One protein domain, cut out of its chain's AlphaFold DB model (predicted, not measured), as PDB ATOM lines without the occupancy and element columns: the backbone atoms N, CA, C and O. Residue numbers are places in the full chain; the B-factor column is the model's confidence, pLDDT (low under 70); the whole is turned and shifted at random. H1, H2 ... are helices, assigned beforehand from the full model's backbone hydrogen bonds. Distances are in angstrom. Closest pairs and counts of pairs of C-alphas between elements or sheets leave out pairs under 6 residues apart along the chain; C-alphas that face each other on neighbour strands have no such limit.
ATOM      1  N   LEU A  31      -8.901 -17.959  -7.150       83.25
ATOM      2  CA  LEU A  31      -8.320 -18.310  -8.444       83.25
ATOM      3  C   LEU A  31      -9.251 -17.919  -9.597       83.25
ATOM      4  O   LEU A  31      -8.788 -17.315 -10.555       83.25
ATOM      5  N   LEU A  32     -10.550 -18.211  -9.489       83.94
ATOM      6  CA  LEU A  32     -11.534 -17.821 -10.501       83.94
ATOM      7  C   LEU A  32     -11.652 -16.306 -10.615       83.94
ATOM      8  O   LEU A  32     -11.720 -15.787 -11.720       83.94
ATOM      9  N   TYR A  33     -11.631 -15.597  -9.488       87.50
ATOM     10  CA  TYR A  33     -11.679 -14.138  -9.498       87.50
ATOM     11  C   TYR A  33     -10.428 -13.523 -10.129       87.50
ATOM     12  O   TYR A  33     -10.526 -12.627 -10.963       87.50
ATOM     13  N   TYR A  34      -9.252 -14.042  -9.772       89.06
ATOM     14  CA  TYR A  34      -7.990 -13.655 -10.391       89.06
ATOM     15  C   TYR A  34      -8.017 -13.921 -11.899       89.06
ATOM     16  O   TYR A  34      -7.728 -13.018 -12.676       89.06
ATOM     17  N   LEU A  35      -8.421 -15.124 -12.320       88.62
ATOM     18  CA  LEU A  35      -8.531 -15.474 -13.734       88.62
ATOM     19  C   LEU A  35      -9.528 -14.570 -14.460       88.62
ATOM     20  O   LEU A  35      -9.185 -14.058 -15.515       88.62
ATOM     21  N   ALA A  36     -10.707 -14.309 -13.895       88.44
ATOM     22  CA  ALA A  36     -11.699 -13.417 -14.490       88.44
ATOM     23  C   ALA A  36     -11.133 -12.006 -14.717       88.44
ATOM     24  O   ALA A  36     -11.259 -11.468 -15.813       88.44
ATOM     25  N   ALA A  37     -10.441 -11.443 -13.720       89.12
ATOM     26  CA  ALA A  37      -9.797 -10.138 -13.850       89.12
ATOM     27  C   ALA A  37      -8.695 -10.134 -14.923       89.12
ATOM     28  O   ALA A  37      -8.566  -9.177 -15.681       89.12
ATOM     29  N   GLN A  38      -7.908 -11.208 -15.016       89.44
ATOM     30  CA  GLN A  38      -6.832 -11.316 -16.002       89.44
ATOM     31  C   GLN A  38      -7.340 -11.598 -17.427       89.44
ATOM     32  O   GLN A  38      -6.753 -11.127 -18.401       89.44
ATOM     33  N   LEU A  39      -8.450 -12.327 -17.566       89.25
ATOM     34  CA  LEU A  39      -9.069 -12.645 -18.854       89.25
ATOM     35  C   LEU A  39      -9.621 -11.409 -19.567       89.25
ATOM     36  O   LEU A  39      -9.763 -11.442 -20.784       89.25
ATOM     37  N   VAL A  40      -9.854 -10.302 -18.857       88.31
ATOM     38  CA  VAL A  40     -10.189  -9.010 -19.474       88.31
ATOM     39  C   VAL A  40      -9.084  -8.565 -20.438       88.31
ATOM     40  O   VAL A  40      -9.366  -8.223 -21.582       88.31
ATOM     41  N   TYR A  41      -7.814  -8.661 -20.032       85.56
ATOM     42  CA  TYR A  41      -6.683  -8.297 -20.893       85.56
ATOM     43  C   TYR A  41      -6.530  -9.245 -22.085       85.56
ATOM     44  O   TYR A  41      -6.184  -8.817 -23.185       85.56
ATOM     45  N   VAL A  42      -6.829 -10.529 -21.878       88.00
ATOM     46  CA  VAL A  42      -6.886 -11.530 -22.952       88.00
ATOM     47  C   VAL A  42      -7.991 -11.160 -23.947       88.00
ATOM     48  O   VAL A  42      -7.737 -11.100 -25.148       88.00
ATOM     49  N   ALA A  43      -9.190 -10.826 -23.471       87.81
ATOM     50  CA  ALA A  43     -10.310 -10.419 -24.315       87.81
ATOM     51  C   ALA A  43     -10.008  -9.141 -25.111       87.81
ATOM     52  O   ALA A  43     -10.327  -9.076 -26.298       87.81
ATOM     53  N   TRP A  44      -9.342  -8.160 -24.496       86.44
ATOM     54  CA  TRP A  44      -8.890  -6.947 -25.181       86.44
ATOM     55  C   TRP A  44      -7.836  -7.234 -26.247       86.44
ATOM     56  O   TRP A  44      -7.847  -6.606 -27.299       86.44
ATOM     57  N   SER A  45      -6.939  -8.195 -26.013       84.25
ATOM     58  CA  SER A  45      -5.943  -8.574 -27.021       84.25
ATOM     59  C   SER A  45      -6.557  -9.270 -28.240       84.25
ATOM     60  O   SER A  45      -6.001  -9.163 -29.326       84.25
ATOM     61  N   LEU A  46      -7.703  -9.943 -28.082       84.00
ATOM     62  CA  LEU A  46      -8.424 -10.610 -29.174       84.00
ATOM     63  C   LEU A  46      -9.356  -9.667 -29.941       84.00
ATOM     64  O   LEU A  46      -9.566  -9.867 -31.134       84.00
ATOM     65  N   ASN A  47      -9.908  -8.655 -29.268       83.25
ATOM     66  CA  ASN A  47     -10.864  -7.714 -29.844       83.25
ATOM     67  C   ASN A  47     -10.218  -6.331 -29.992       83.25
ATOM     68  O   ASN A  47     -10.246  -5.542 -29.041       83.25
ATOM     69  N   PRO A  48      -9.638  -6.018 -31.165       75.75
ATOM     70  CA  PRO A  48      -9.044  -4.715 -31.406       75.75
ATOM     71  C   PRO A  48     -10.129  -3.633 -31.364       75.75
ATOM     72  O   PRO A  48     -10.943  -3.517 -32.275       75.75
ATOM     73  N   SER A  49     -10.140  -2.839 -30.295       78.94
ATOM     74  CA  SER A  49     -11.018  -1.676 -30.150       78.94
ATOM     75  C   SER A  49     -10.244  -0.524 -29.523       78.94
ATOM     76  O   SER A  49      -9.527  -0.704 -28.536       78.94
ATOM     77  N   ALA A  50     -10.410   0.665 -30.107       69.25
ATOM     78  CA  ALA A  50      -9.806   1.905 -29.633       69.25
ATOM     79  C   ALA A  50     -10.389   2.379 -28.288       69.25
ATOM     80  O   ALA A  50      -9.789   3.220 -27.625       69.25
ATOM     81  N   GLU A  51     -11.527   1.823 -27.864       77.31
ATOM     82  CA  GLU A  51     -12.155   2.137 -26.576       77.31
ATOM     83  C   GLU A  51     -11.346   1.590 -25.389       77.31
ATOM     84  O   GLU A  51     -11.399   2.122 -24.279       77.31
ATOM     85  N   HIS A  52     -10.543   0.547 -25.615       81.44
ATOM     86  CA  HIS A  52      -9.690  -0.033 -24.588       81.44
ATOM     87  C   HIS A  52      -8.365   0.730 -24.506       81.44
ATOM     88  O   HIS A  52      -7.447   0.483 -25.282       81.44
ATOM     89  N   ALA A  53      -8.217   1.603 -23.507       78.06
ATOM     90  CA  ALA A  53      -7.017   2.432 -23.328       78.06
ATOM     91  C   ALA A  53      -5.689   1.641 -23.283       78.06
ATOM     92  O   ALA A  53      -4.643   2.150 -23.682       78.06
ATOM     93  N   ALA A  54      -5.713   0.384 -22.826       79.44
ATOM     94  CA  ALA A  54      -4.526  -0.473 -22.768       79.44
ATOM     95  C   ALA A  54      -4.164  -1.126 -24.117       79.44
ATOM     96  O   ALA A  54      -3.022  -1.542 -24.303       79.44
ATOM     97  N   PHE A  55      -5.111  -1.228 -25.051       85.25
ATOM     98  CA  PHE A  55      -4.910  -1.885 -26.341       85.25
ATOM     99  C   PHE A  55      -3.796  -1.253 -27.194       85.25
ATOM    100  O   PHE A  55      -2.901  -2.000 -27.592       85.25
ATOM    101  N   PRO A  56      -3.768   0.074 -27.458       85.31
ATOM    102  CA  PRO A  56      -2.727   0.666 -28.304       85.31
ATOM    103  C   PRO A  56      -1.324   0.466 -27.719       85.31
ATOM    104  O   PRO A  56      -0.404   0.112 -28.449       85.31
ATOM    105  N   ILE A  57      -1.186   0.578 -26.393       85.25
ATOM    106  CA  ILE A  57       0.082   0.366 -25.680       85.25
ATOM    107  C   ILE A  57       0.551  -1.087 -25.827       85.25
ATOM    108  O   ILE A  57       1.722  -1.355 -26.088       85.25
ATOM    109  N   LEU A  58      -0.363  -2.050 -25.671       84.56
ATOM    110  CA  LEU A  58      -0.044  -3.469 -25.829       84.56
ATOM    111  C   LEU A  58       0.277  -3.831 -27.282       84.56
ATOM    112  O   LEU A  58       1.154  -4.662 -27.512       84.56
ATOM    113  N   ALA A  59      -0.406  -3.221 -28.251       85.94
ATOM    114  CA  ALA A  59      -0.174  -3.456 -29.672       85.94
ATOM    115  C   ALA A  59       1.191  -2.913 -30.108       85.94
ATOM    116  O   ALA A  59       1.932  -3.604 -30.807       85.94
ATOM    117  N   GLU A  60       1.556  -1.718 -29.638       85.38
ATOM    118  CA  GLU A  60       2.882  -1.136 -29.837       85.38
ATOM    119  C   GLU A  60       3.965  -2.011 -29.196       85.38
ATOM    120  O   GLU A  60       4.932  -2.389 -29.856       85.38
ATOM    121  N   ALA A  61       3.758  -2.438 -27.949       84.50
ATOM    122  CA  ALA A  61       4.686  -3.323 -27.253       84.50
ATOM    123  C   ALA A  61       4.820  -4.709 -27.911       84.50
ATOM    124  O   ALA A  61       5.862  -5.352 -27.789       84.50
ATOM    125  N   ALA A  62       3.782  -5.196 -28.593       83.38
ATOM    126  CA  ALA A  62       3.837  -6.431 -29.375       83.38
ATOM    127  C   ALA A  62       4.513  -6.229 -30.747       83.38
ATOM    128  O   ALA A  62       4.940  -7.202 -31.371       83.38
ATOM    129  N   GLY A  63       4.624  -4.980 -31.206       85.00
ATOM    130  CA  GLY A  63       5.157  -4.571 -32.504       85.00
ATOM    131  C   GLY A  63       4.105  -4.480 -33.612       85.00
ATOM    132  O   GLY A  63       4.351  -3.841 -34.632       85.00
ATOM    133  N   SER A  64       2.935  -5.099 -33.437       86.56
ATOM    134  CA  SER A  64       1.772  -4.919 -34.309       86.56
ATOM    135  C   SER A  64       0.487  -5.416 -33.641       86.56
ATOM    136  O   SER A  64       0.516  -6.241 -32.726       86.56
ATOM    137  N   VAL A  65      -0.659  -4.966 -34.157       87.25
ATOM    138  CA  VAL A  65      -1.979  -5.473 -33.745       87.25
ATOM    139  C   VAL A  65      -2.100  -6.978 -34.014       87.25
ATOM    140  O   VAL A  65      -2.539  -7.718 -33.139       87.25
ATOM    141  N   GLU A  66      -1.644  -7.449 -35.181       84.50
ATOM    142  CA  GLU A  66      -1.645  -8.881 -35.510       84.50
ATOM    143  C   GLU A  66      -0.730  -9.692 -34.581       84.50
ATOM    144  O   GLU A  66      -1.028 -10.840 -34.268       84.50
ATOM    145  N   ALA A  67       0.399  -9.134 -34.131       84.56
ATOM    146  CA  ALA A  67       1.275  -9.814 -33.184       84.56
ATOM    147  C   ALA A  67       0.608  -9.941 -31.809       84.56
ATOM    148  O   ALA A  67       0.709 -10.995 -31.175       84.56
ATOM    149  N   LEU A  68      -0.115  -8.906 -31.369       87.06
ATOM    150  CA  LEU A  68      -0.856  -8.923 -30.110       87.06
ATOM    151  C   LEU A  68      -1.974  -9.974 -30.124       87.06
ATOM    152  O   LEU A  68      -2.004 -10.824 -29.235       87.06
ATOM    153  N   THR A  69      -2.837  -9.971 -31.145       87.00
ATOM    154  CA  THR A  69      -3.951 -10.933 -31.258       87.00
ATOM    155  C   THR A  69      -3.447 -12.375 -31.299       87.00
ATOM    156  O   THR A  69      -3.994 -13.268 -30.651       87.00
ATOM    157  N   ASN A  70      -2.330 -12.599 -31.989       87.56
ATOM    158  CA  ASN A  70      -1.705 -13.909 -32.102       87.56
ATOM    159  C   ASN A  70      -0.894 -14.327 -30.870       87.56
ATOM    160  O   ASN A  70      -0.540 -15.502 -30.764       87.56
ATOM    161  N   THR A  71      -0.609 -13.425 -29.925       86.75
ATOM    162  CA  THR A  71       0.251 -13.718 -28.766       86.75
ATOM    163  C   THR A  71      -0.302 -14.875 -27.934       86.75
ATOM    164  O   THR A  71       0.464 -15.719 -27.482       86.75
ATOM    165  N   ILE A  72      -1.623 -14.986 -27.787       86.12
ATOM    166  CA  ILE A  72      -2.264 -16.063 -27.016       86.12
ATOM    167  C   ILE A  72      -2.052 -17.442 -27.666       86.12
ATOM    168  O   ILE A  72      -1.776 -18.432 -26.986       86.12
ATOM    169  N   LEU A  73      -2.169 -17.507 -28.995       83.31
ATOM    170  CA  LEU A  73      -2.138 -18.759 -29.756       83.31
ATOM    171  C   LEU A  73      -0.713 -19.174 -30.146       83.31
ATOM    172  O   LEU A  73      -0.428 -20.362 -30.279       83.31
ATOM    173  N   ARG A  74       0.188 -18.202 -30.304       80.50
ATOM    174  CA  ARG A  74       1.569 -18.390 -30.764       80.50
ATOM    175  C   ARG A  74       2.613 -18.258 -29.656       80.50
ATOM    176  O   ARG A  74       3.698 -18.822 -29.761       80.50
ATOM    177  N   GLY A  75       2.306 -17.510 -28.606       79.00
ATOM    178  CA  GLY A  75       3.305 -16.955 -27.698       79.00
ATOM    179  C   GLY A  75       3.880 -15.631 -28.210       79.00
ATOM    180  O   GLY A  75       3.582 -15.171 -29.313       79.00
ATOM    181  N   THR A  76       4.710 -14.992 -27.387       72.25
ATOM    182  CA  THR A  76       5.280 -13.673 -27.691       72.25
ATOM    183  C   THR A  76       6.327 -13.758 -28.800       72.25
ATOM    184  O   THR A  76       7.300 -14.501 -28.677       72.25
ATOM    185  N   THR A  77       6.186 -12.942 -29.845       65.38
ATOM    186  CA  THR A  77       7.114 -12.884 -30.993       65.38
ATOM    187  C   THR A  77       8.139 -11.756 -30.890       65.38
ATOM    188  O   THR A  77       8.854 -11.470 -31.851       65.38
ATOM    189  N   HIS A  78       8.176 -11.076 -29.745       64.12
ATOM    190  CA  HIS A  78       8.991  -9.893 -29.516       64.12
ATOM    191  C   HIS A  78      10.487 -10.217 -29.656       64.12
ATOM    192  O   HIS A  78      11.015 -11.074 -28.944       64.12
ATOM    193  N   ARG A  79      11.182  -9.508 -30.554       60.06
ATOM    194  CA  ARG A  79      12.642  -9.594 -30.714       60.06
ATOM    195  C   ARG A  79      13.311  -8.808 -29.583       60.06
ATOM    196  O   ARG A  79      13.626  -7.638 -29.734       60.06
ATOM    197  N   GLY A  80      13.441  -9.435 -28.417       68.06
ATOM    198  CA  GLY A  80      14.017  -8.843 -27.205       68.06
ATOM    199  C   GLY A  80      13.358  -9.406 -25.950       68.06
ATOM    200  O   GLY A  80      12.748 -10.468 -26.001       68.06
ATOM    201  N   CYS A  81      13.416  -8.683 -24.833       68.38
ATOM    202  CA  CYS A  81      12.643  -9.022 -23.636       68.38
ATOM    203  C   CYS A  81      11.237  -8.411 -23.735       68.38
ATOM    204  O   CYS A  81      11.118  -7.208 -23.518       68.38
ATOM    205  N   PRO A  82      10.171  -9.187 -24.032       74.12
ATOM    206  CA  PRO A  82       8.833  -8.621 -24.039       74.12
ATOM    207  C   PRO A  82       8.455  -8.112 -22.642       74.12
ATOM    208  O   PRO A  82       8.873  -8.725 -21.644       74.12
ATOM    209  N   PRO A  83       7.641  -7.046 -22.558       80.50
ATOM    210  CA  PRO A  83       7.078  -6.596 -21.297       80.50
ATOM    211  C   PRO A  83       6.354  -7.735 -20.580       80.50
ATOM    212  O   PRO A  83       5.740  -8.607 -21.205       80.50
ATOM    213  N   SER A  84       6.413  -7.715 -19.247       80.69
ATOM    214  CA  SER A  84       5.846  -8.754 -18.380       80.69
ATOM    215  C   SER A  84       4.383  -9.047 -18.716       80.69
ATOM    216  O   SER A  84       3.986 -10.205 -18.764       80.69
ATOM    217  N   THR A  85       3.604  -8.016 -19.045       80.38
ATOM    218  CA  THR A  85       2.191  -8.129 -19.428       80.38
ATOM    219  C   THR A  85       1.980  -9.032 -20.643       80.38
ATOM    220  O   THR A  85       1.136  -9.923 -20.594       80.38
ATOM    221  N   LEU A  86       2.793  -8.889 -21.695       82.50
ATOM    222  CA  LEU A  86       2.692  -9.734 -22.890       82.50
ATOM    223  C   LEU A  86       3.115 -11.178 -22.613       82.50
ATOM    224  O   LEU A  86       2.511 -12.105 -23.145       82.50
ATOM    225  N   LYS A  87       4.114 -11.385 -21.746       83.94
ATOM    226  CA  LYS A  87       4.535 -12.731 -21.316       83.94
ATOM    227  C   LYS A  87       3.462 -13.442 -20.491       83.94
ATOM    228  O   LYS A  87       3.378 -14.667 -20.533       83.94
ATOM    229  N   MET A  88       2.659 -12.693 -19.737       86.56
ATOM    230  CA  MET A  88       1.604 -13.257 -18.895       86.56
ATOM    231  C   MET A  88       0.390 -13.729 -19.700       86.56
ATOM    232  O   MET A  88      -0.214 -14.724 -19.310       86.56
ATOM    233  N   LEU A  89       0.046 -13.074 -20.816       88.69
ATOM    234  CA  LEU A  89      -1.166 -13.387 -21.594       88.69
ATOM    235  C   LEU A  89      -1.283 -14.876 -21.989       88.69
ATOM    236  O   LEU A  89      -2.306 -15.482 -21.656       88.69
ATOM    237  N   PRO A  90      -0.266 -15.518 -22.607       86.81
ATOM    238  CA  PRO A  90      -0.345 -16.941 -22.942       86.81
ATOM    239  C   PRO A  90      -0.478 -17.824 -21.697       86.81
ATOM    240  O   PRO A  90      -1.238 -18.787 -21.699       86.81
ATOM    241  N   SER A  91       0.216 -17.475 -20.608       87.81
ATOM    242  CA  SER A  91       0.172 -18.235 -19.354       87.81
ATOM    243  C   SER A  91      -1.199 -18.161 -18.679       87.81
ATOM    244  O   SER A  91      -1.676 -19.167 -18.151       87.81
ATOM    245  N   ILE A  92      -1.833 -16.985 -18.675       89.38
ATOM    246  CA  ILE A  92      -3.190 -16.784 -18.147       89.38
ATOM    247  C   ILE A  92      -4.171 -17.627 -18.955       89.38
ATOM    248  O   ILE A  92      -4.968 -18.362 -18.372       89.38
ATOM    249  N   TRP A  93      -4.075 -17.566 -20.285       88.00
ATOM    250  CA  TRP A  93      -4.928 -18.337 -21.181       88.00
ATOM    251  C   TRP A  93      -4.785 -19.845 -20.968       88.00
ATOM    252  O   TRP A  93      -5.778 -20.541 -20.774       88.00
ATOM    253  N   GLU A  94      -3.555 -20.358 -20.909       85.38
ATOM    254  CA  GLU A  94      -3.308 -21.779 -20.645       85.38
ATOM    255  C   GLU A  94      -3.800 -22.206 -19.258       85.38
ATOM    256  O   GLU A  94      -4.321 -23.309 -19.101       85.38
ATOM    257  N   THR A  95      -3.688 -21.339 -18.250       87.88
ATOM    258  CA  THR A  95      -4.214 -21.622 -16.906       87.88
ATOM    259  C   THR A  95      -5.741 -21.666 -16.903       87.88
ATOM    260  O   THR A  95      -6.321 -22.550 -16.272       87.88
ATOM    261  N   ALA A  96      -6.393 -20.759 -17.634       87.50
ATOM    262  CA  ALA A  96      -7.843 -20.749 -17.800       87.50
ATOM    263  C   ALA A  96      -8.335 -22.016 -18.519       87.50
ATOM    264  O   ALA A  96      -9.253 -22.671 -18.029       87.50
ATOM    265  N   LEU A  97      -7.665 -22.425 -19.605       83.75
ATOM    266  CA  LEU A  97      -7.974 -23.669 -20.318       83.75
ATOM    267  C   LEU A  97      -7.785 -24.913 -19.438       83.75
ATOM    268  O   LEU A  97      -8.609 -25.816 -19.467       83.75
ATOM    269  N   ARG A  98      -6.737 -24.967 -18.606       83.81
ATOM    270  CA  ARG A  98      -6.532 -26.087 -17.662       83.81
ATOM    271  C   ARG A  98      -7.605 -26.155 -16.578       83.81
ATOM    272  O   ARG A  98      -7.872 -27.237 -16.052       83.81
ATOM    273  N   TYR A  99      -8.162 -25.007 -16.196       82.81
ATOM    274  CA  TYR A  99      -9.249 -24.943 -15.226       82.81
ATOM    275  C   TYR A  99     -10.560 -25.449 -15.840       82.81
ATOM    276  O   TYR A  99     -11.296 -26.194 -15.190       82.81
ATOM    277  N   ASP A 100     -10.818 -25.099 -17.101       79.88
ATOM    278  CA  ASP A 100     -11.964 -25.586 -17.860       79.88
ATOM    279  C   ASP A 100     -11.701 -26.981 -18.451       79.88
ATOM    280  O   ASP A 100     -11.385 -27.160 -19.626       79.88
TER     281      ASP A 100
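AT A GLANCE: This is residues 31 to 100 of the 188 residues of an uncharacterized protein of Xenopus laevis (UniProt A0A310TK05). Two long helices, H1 and H4, cross steeply; H3 packs on both near H1's last residues, and H2 makes a corner with H3. The printed part has 70 residues with four named helices, H1 to H4 in chain order, and no named strand. It is all helix and compact, with a radius of gyration of the C-alphas of 11.6 A and spans of 30 by 27 by 17 A.

IN THESE COORDINATES: Find C-alpha 31 at (-8.320, -18.310, -8.444); H1, residues 31 to 46, runs 22.1 A from there, with a kink of 31 degrees near residue 38. H4, residues 84 to 99, runs 22.4 A to C-alpha 99 at (-9.249, -24.943, -15.226). H2 is residues 54 to 62, 12.2 A, and H3 residues 65 to 74, 13.7 A.

HOW THE PARTS SIT: Look at Val 42 and Leu 89, the closest C-alphas of H1 and H4, 6.2 A apart; these helices touch at a steep tilt of 60 degrees, opposite ways. H3 touches H1, closest at C-alphas Leu 46 and Thr 69, 4.9 A, and H4, at Ile 72 and Pro 90, 4.6 A. H2 touches H3 only at the corner, closest at C-alphas Ala 59 and Val 65, 4.9 A. Every O i to N i+4 pair is within hydrogen-bond range in H2; H1 has 9 of 12, H3 4 of 6, H4 10 of 12.

THE WHOLE: The C-alphas of Tyr 33 and Arg 79 are the farthest apart, 32.6 A. The printed part has no cut and no long link. Look for pLDDT under 70 at residue 50 and residues 77 to 81.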